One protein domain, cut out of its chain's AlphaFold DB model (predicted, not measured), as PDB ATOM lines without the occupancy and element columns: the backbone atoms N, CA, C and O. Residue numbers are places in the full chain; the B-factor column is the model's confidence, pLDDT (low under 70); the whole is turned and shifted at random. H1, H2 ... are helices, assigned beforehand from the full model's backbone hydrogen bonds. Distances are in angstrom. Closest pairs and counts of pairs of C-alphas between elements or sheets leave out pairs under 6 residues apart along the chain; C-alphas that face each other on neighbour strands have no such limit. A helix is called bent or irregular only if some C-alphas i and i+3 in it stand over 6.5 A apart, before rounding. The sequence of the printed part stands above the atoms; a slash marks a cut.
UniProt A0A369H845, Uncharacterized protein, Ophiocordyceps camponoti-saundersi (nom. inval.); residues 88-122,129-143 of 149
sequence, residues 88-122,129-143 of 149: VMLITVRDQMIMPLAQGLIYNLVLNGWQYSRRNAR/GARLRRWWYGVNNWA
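What this domain is: This is residues 88 to 122 and 129 to 143 of the 149 residues of an uncharacterized protein of Ophiocordyceps camponoti-saundersi (nom. inval.) (UniProt A0A369H845). One long helix, H1, bent near its first end, makes the long limb of an open L, and the short helix H2 makes the other limb, turned sharply away beyond the far end of H1. The corner between them is missing at a cut, and a short tail, residues 140 to 143, follows H2. The printed part has 50 residues with two named helices, H1 then H2, and no named strand; its class is all helix. It is extended, with a radius of gyration of the C-alphas of 18.5 A and spans of 57 by 28 by 8 A.

How they stand to each other: H1, residues 88 to 122, was assigned as one helix by its hydrogen bonds, but it is bent: C-alphas 96 and 99 are 6.6 A apart. Its arms H1a, residues 88 to 96, and H1b, residues 99 to 122, stand at a steep tilt of 37 degrees, only just past shallow. H2, residues 129 to 139, is apart from H1a and from H1b. Residues 88 to 116, which belong to H1, stand free, and so do residues 135 to 141, of which 135 to 139 belong to H2. Every O i to N i+4 pair is within hydrogen-bond range in H1a and H2, and 19 of 20 are in H1b.

Where its parts are: H1b measures 35.1 A from C-alpha 99 at (174.632, 187.059, 190.964) to C-alpha 122 at (179.602, 154.600, 178.612). H1a measures 12.0 A and begins with C-alpha 88 at (177.141, 201.598, 196.086). H2 measures 15.2 A and ends with C-alpha 139 at (183.533, 156.942, 205.138).

The domain as a whole: The two C-alphas farthest apart, those of Met 89 and Ala 143, are 56.9 A apart. Residues 123 to 128 are not printed, and C-alphas 122 and 129 are 12.1 A apart across this cut. The link from H1 to H2 is the link across the cut. The mean pLDDT of the printed part is 86.4, and residue 122 is the one printed residue under 70.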
ATOM      1  N   VAL A  88     178.548 201.793 196.465       83.62
ATOM      2  CA  VAL A  88     177.141 201.598 196.086       83.62
ATOM      3  C   VAL A  88     177.061 201.045 194.666       83.62
ATOM      4  O   VAL A  88     176.435 200.008 194.468       83.62
ATOM      5  N   MET A  89     177.785 201.649 193.714       87.94
ATOM      6  CA  MET A  89     177.864 201.164 192.331       87.94
ATOM      7  C   MET A  89     178.329 199.697 192.266       87.94
ATOM      8  O   MET A  89     177.688 198.875 191.604       87.94
ATOM      9  N   LEU A  90     179.389 199.340 192.999       86.81
ATOM     10  CA  LEU A  90     179.916 197.972 193.052       86.81
ATOM     11  C   LEU A  90     178.909 196.968 193.627       86.81
ATOM     12  O   LEU A  90     178.785 195.862 193.097       86.81
ATOM     13  N   ILE A  91     178.178 197.337 194.683       85.81
ATOM     14  CA  ILE A  91     177.143 196.480 195.279       85.81
ATOM     15  C   ILE A  91     176.030 196.224 194.261       85.81
ATOM     16  O   ILE A  91     175.682 195.070 194.025       85.81
ATOM     17  N   THR A  92     175.540 197.265 193.584       89.69
ATOM     18  CA  THR A  92     174.508 197.108 192.547       89.69
ATOM     19  C   THR A  92     174.963 196.256 191.368       89.69
ATOM     20  O   THR A  92     174.203 195.405 190.922       89.69
ATOM     21  N   VAL A  93     176.192 196.420 190.871       92.62
ATOM     22  CA  VAL A  93     176.705 195.592 189.762       92.62
ATOM     23  C   VAL A  93     176.835 194.131 190.191       92.62
ATOM     24  O   VAL A  93     176.457 193.225 189.444       92.62
ATOM     25  N   ARG A  94     177.320 193.882 191.412       86.62
ATOM     26  CA  ARG A  94     177.404 192.532 191.971       86.62
ATOM     27  C   ARG A  94     176.028 191.872 192.060       86.62
ATOM     28  O   ARG A  94     175.884 190.737 191.608       86.62
ATOM     29  N   ASP A  95     175.042 192.566 192.619       83.62
ATOM     30  CA  ASP A  95     173.714 191.989 192.849       83.62
ATOM     31  C   ASP A  95     172.891 191.872 191.564       83.62
ATOM     32  O   ASP A  95     172.289 190.832 191.315       83.62
ATOM     33  N   GLN A  96     172.898 192.894 190.707       83.25
ATOM     34  CA  GLN A  96     172.043 192.921 189.515       83.25
ATOM     35  C   GLN A  96     172.629 192.165 188.324       83.25
ATOM     36  O   GLN A  96     171.879 191.681 187.480       83.25
ATOM     37  N   MET A  97     173.957 192.066 188.228       86.62
ATOM     38  CA  MET A  97     174.609 191.436 187.077       86.62
ATOM     39  C   MET A  97     175.346 190.160 187.460       86.62
ATOM     40  O   MET A  97     175.121 189.120 186.843       86.62
ATOM     41  N   ILE A  98     176.205 190.201 188.481       88.19
ATOM     42  CA  ILE A  98     177.098 189.071 188.783       88.19
ATOM     43  C   ILE A  98     176.332 187.893 189.392       88.19
ATOM     44  O   ILE A  98     176.572 186.758 188.992       88.19
ATOM     45  N   MET A  99     175.402 188.130 190.321       87.50
ATOM     46  CA  MET A  99     174.632 187.059 190.964       87.50
ATOM     47  C   MET A  99     173.774 186.248 189.966       87.50
ATOM     48  O   MET A  99     173.940 185.025 189.926       87.50
ATOM     49  N   PRO A 100     172.942 186.866 189.100       87.31
ATOM     50  CA  PRO A 100     172.174 186.120 188.099       87.31
ATOM     51  C   PRO A 100     173.052 185.502 186.998       87.31
ATOM     52  O   PRO A 100     172.778 184.382 186.555       87.31
ATOM     53  N   LEU A 101     174.151 186.153 186.588       89.06
ATOM     54  CA  LEU A 101     175.090 185.561 185.621       89.06
ATOM     55  C   LEU A 101     175.820 184.346 186.195       89.06
ATOM     56  O   LEU A 101     175.947 183.329 185.513       89.06
ATOM     57  N   ALA A 102     176.274 184.421 187.445       92.44
ATOM     58  CA  ALA A 102     176.942 183.312 188.113       92.44
ATOM     59  C   ALA A 102     175.993 182.124 188.290       92.44
ATOM     60  O   ALA A 102     176.392 180.990 188.038       92.44
ATOM     61  N   GLN A 103     174.729 182.372 188.649       90.88
ATOM     62  CA  GLN A 103     173.707 181.327 188.728       90.88
ATOM     63  C   GLN A 103     173.535 180.606 187.384       90.88
ATOM     64  O   GLN A 103     173.590 179.375 187.339       90.88
ATOM     65  N   GLY A 104     173.413 181.349 186.278       92.38
ATOM     66  CA  GLY A 104     173.305 180.772 184.934       92.38
ATOM     67  C   GLY A 104     174.565 180.019 184.491       92.38
ATOM     68  O   GLY A 104     174.469 178.927 183.923       92.38
ATOM     69  N   LEU A 105     175.750 180.562 184.779       93.44
ATOM     70  CA  LEU A 105     177.037 179.937 184.466       93.44
ATOM     71  C   LEU A 105     177.222 178.625 185.237       93.44
ATOM     72  O   LEU A 105     177.538 177.599 184.637       93.44
ATOM     73  N   ILE A 106     176.984 178.641 186.552       95.69
ATOM     74  CA  ILE A 106     177.100 177.461 187.415       95.69
ATOM     75  C   ILE A 106     176.102 176.396 186.970       95.69
ATOM     76  O   ILE A 106     176.483 175.239 186.807       95.69
ATOM     77  N   TYR A 107     174.850 176.774 186.707       95.12
ATOM     78  CA  TYR A 107     173.831 175.836 186.247       95.12
ATOM     79  C   TYR A 107     174.227 175.161 184.925       95.12
ATOM     80  O   TYR A 107     174.161 173.935 184.803       95.12
ATOM     81  N   ASN A 108     174.734 175.933 183.959       94.25
ATOM     82  CA  ASN A 108     175.242 175.385 182.704       94.25
ATOM     83  C   ASN A 108     176.462 174.481 182.912       94.25
ATOM     84  O   ASN A 108     176.537 173.423 182.288       94.25
ATOM     85  N   LEU A 109     177.403 174.845 183.785       95.44
ATOM     86  CA  LEU A 109     178.555 173.996 184.097       95.44
ATOM     87  C   LEU A 109     178.126 172.668 184.723       95.44
ATOM     88  O   LEU A 109     178.645 171.621 184.348       95.44
ATOM     89  N   VAL A 110     177.156 172.697 185.639       95.38
ATOM     90  CA  VAL A 110     176.612 171.493 186.275       95.38
ATOM     91  C   VAL A 110     175.938 170.597 185.237       95.38
ATOM     92  O   VAL A 110     176.229 169.402 185.190       95.38
ATOM     93  N   LEU A 111     175.100 171.155 184.357       92.25
ATOM     94  CA  LEU A 111     174.455 170.382 183.292       92.25
ATOM     95  C   LEU A 111     175.470 169.793 182.305       92.25
ATOM     96  O   LEU A 111     175.381 168.610 181.968       92.25
ATOM     97  N   ASN A 112     176.452 170.581 181.863       92.50
ATOM     98  CA  ASN A 112     177.505 170.113 180.962       92.50
ATOM     99  C   ASN A 112     178.389 169.053 181.629       92.50
ATOM    100  O   ASN A 112     178.680 168.026 181.018       92.50
ATOM    101  N   GLY A 113     178.755 169.246 182.898       91.19
ATOM    102  CA  GLY A 113     179.511 168.280 183.694       91.19
ATOM    103  C   GLY A 113     178.748 166.971 183.891       91.19
ATOM    104  O   GLY A 113     179.319 165.890 183.737       91.19
ATOM    105  N   TRP A 114     177.439 167.047 184.137       88.25
ATOM    106  CA  TRP A 114     176.569 165.877 184.230       88.25
ATOM    107  C   TRP A 114     176.477 165.124 182.902       88.25
ATOM    108  O   TRP A 114     176.643 163.903 182.862       88.25
ATOM    109  N   GLN A 115     176.256 165.834 181.793       88.38
ATOM    110  CA  GLN A 115     176.219 165.222 180.465       88.38
ATOM    111  C   GLN A 115     177.563 164.592 180.088       88.38
ATOM    112  O   GLN A 115     177.592 163.475 179.567       88.38
ATOM    113  N   TYR A 116     178.671 165.273 180.381       86.75
ATOM    114  CA  TYR A 116     180.017 164.762 180.155       86.75
ATOM    115  C   TYR A 116     180.275 163.501 180.982       86.75
ATOM    116  O   TYR A 116     180.671 162.479 180.427       86.75
ATOM    117  N   SER A 117     179.954 163.519 182.278       79.56
ATOM    118  CA  SER A 117     180.070 162.349 183.155       79.56
ATOM    119  C   SER A 117     179.222 161.174 182.653       79.56
ATOM    120  O   SER A 117     179.705 160.042 182.578       79.56
ATOM    121  N   ARG A 118     177.989 161.440 182.205       81.81
ATOM    122  CA  ARG A 118     177.087 160.429 181.637       81.81
ATOM    123  C   ARG A 118     177.626 159.827 180.333       81.81
ATOM    124  O   ARG A 118     177.496 158.622 180.133       81.81
ATOM    125  N   ARG A 119     178.242 160.630 179.457       78.75
ATOM    126  CA  ARG A 119     178.911 160.139 178.236       78.75
ATOM    127  C   ARG A 119     180.158 159.324 178.579       78.75
ATOM    128  O   ARG A 119     180.328 158.229 178.052       78.75
ATOM    129  N   ASN A 120     180.984 159.803 179.504       73.88
ATOM    130  CA  ASN A 120     182.241 159.152 179.869       73.88
ATOM    131  C   ASN A 120     182.029 157.803 180.587       73.88
ATOM    132  O   ASN A 120     182.830 156.884 180.423       73.88
ATOM    133  N   ALA A 121     180.912 157.652 181.309       71.38
ATOM    134  CA  ALA A 121     180.499 156.396 181.936       71.38
ATOM    135  C   ALA A 121     180.140 155.281 180.933       71.38
ATOM    136  O   ALA A 121     180.152 154.114 181.315       71.38
ATOM    137  N   ARG A 122     179.830 155.607 179.666       64.75
ATOM    138  CA  ARG A 122     179.602 154.600 178.612       64.75
ATOM    139  C   ARG A 122     180.902 154.020 178.055       64.75
ATOM    140  O   ARG A 122     180.902 152.880 177.611       64.75
ATOM    141  N   GLY A 129     180.156 156.529 189.566       76.81
ATOM    142  CA  GLY A 129     179.322 155.945 190.618       76.81
ATOM    143  C   GLY A 129     180.011 154.828 191.411       76.81
ATOM    144  O   GLY A 129     179.808 154.731 192.618       76.81
ATOM    145  N   ALA A 130     180.883 154.028 190.787       76.38
ATOM    146  CA  ALA A 130     181.671 153.018 191.494       76.38
ATOM    147  C   ALA A 130     182.712 153.653 192.433       76.38
ATOM    148  O   ALA A 130     182.941 153.144 193.530       76.38
ATOM    149  N   ARG A 131     183.303 154.793 192.043       80.62
ATOM    150  CA  ARG A 131     184.233 155.555 192.898       80.62
ATOM    151  C   ARG A 131     183.510 156.231 194.058       80.62
ATOM    152  O   ARG A 131     183.973 156.120 195.187       80.62
ATOM    153  N   LEU A 132     182.359 156.855 193.796       85.38
ATOM    154  CA  LEU A 132     181.541 157.482 194.837       85.38
ATOM    155  C   LEU A 132     181.054 156.453 195.863       85.38
ATOM    156  O   LEU A 132     181.147 156.686 197.061       85.38
ATOM    157  N   ARG A 133     180.608 155.280 195.397       83.56
ATOM    158  CA  ARG A 133     180.195 154.176 196.268       83.56
ATOM    159  C   ARG A 133     181.359 153.658 197.118       83.56
ATOM    160  O   ARG A 133     181.181 153.425 198.305       83.56
ATOM    161  N   ARG A 134     182.554 153.519 196.534       83.94
ATOM    162  CA  ARG A 134     183.755 153.076 197.260       83.94
ATOM    163  C   ARG A 134     184.229 154.106 198.289       83.94
ATOM    164  O   ARG A 134     184.620 153.714 199.379       83.94
ATOM    165  N   TRP A 135     184.148 155.398 197.968       87.75
ATOM    166  CA  TRP A 135     184.394 156.482 198.925       87.75
ATOM    167  C   TRP A 135     183.374 156.460 200.066       87.75
ATOM    168  O   TRP A 135     183.767 156.470 201.227       87.75
ATOM    169  N   TRP A 136     182.083 156.336 199.748       86.44
ATOM    170  CA  TRP A 136     181.011 156.257 200.741       86.44
ATOM    171  C   TRP A 136     181.185 155.064 201.685       86.44
ATOM    172  O   TRP A 136     181.067 155.209 202.897       86.44
ATOM    173  N   TYR A 137     181.542 153.894 201.149       88.62
ATOM    174  CA  TYR A 137     181.871 152.725 201.965       88.62
ATOM    175  C   TYR A 137     183.107 152.941 202.843       88.62
ATOM    176  O   TYR A 137     183.121 152.454 203.968       88.62
ATOM    177  N   GLY A 138     184.101 153.701 202.371       88.44
ATOM    178  CA  GLY A 138     185.260 154.097 203.174       88.44
ATOM    179  C   GLY A 138     184.909 155.051 204.319       88.44
ATOM    180  O   GLY A 138     185.415 154.883 205.420       88.44
ATOM    181  N   VAL A 139     184.006 156.012 204.093       92.56
ATOM    182  CA  VAL A 139     183.533 156.942 205.138       92.56
ATOM    183  C   VAL A 139     182.690 156.220 206.191       92.56
ATOM    184  O   VAL A 139     182.802 156.521 207.374       92.56
ATOM    185  N   ASN A 140     181.869 155.256 205.769       89.56
ATOM    186  CA  ASN A 140     180.939 154.548 206.651       89.56
ATOM    187  C   ASN A 140     181.455 153.191 207.165       89.56
ATOM    188  O   ASN A 140     180.702 152.467 207.811       89.56
ATOM    189  N   ASN A 141     182.713 152.830 206.879       85.19
ATOM    190  CA  ASN A 141     183.336 151.550 207.246       85.19
ATOM    191  C   ASN A 141     182.477 150.311 206.915       85.19
ATOM    192  O   ASN A 141     182.440 149.339 207.669       85.19
ATOM    193  N   TRP A 142     181.751 150.335 205.794       84.25
ATOM    194  CA  TRP A 142     180.912 149.205 205.386       84.25
ATOM    195  C   TRP A 142     181.748 148.117 204.704       84.25
ATOM    196  O   TRP A 142     182.627 148.410 203.892       84.25
ATOM    197  N   ALA A 143     181.446 146.847 204.997       76.50
ATOM    198  CA  ALA A 143     182.083 145.712 204.336       76.50
ATOM    199  C   ALA A 143     181.729 145.706 202.840       76.50
ATOM    200  O   ALA A 143     180.558 145.664 202.460       76.50
TER     201      ALA A 143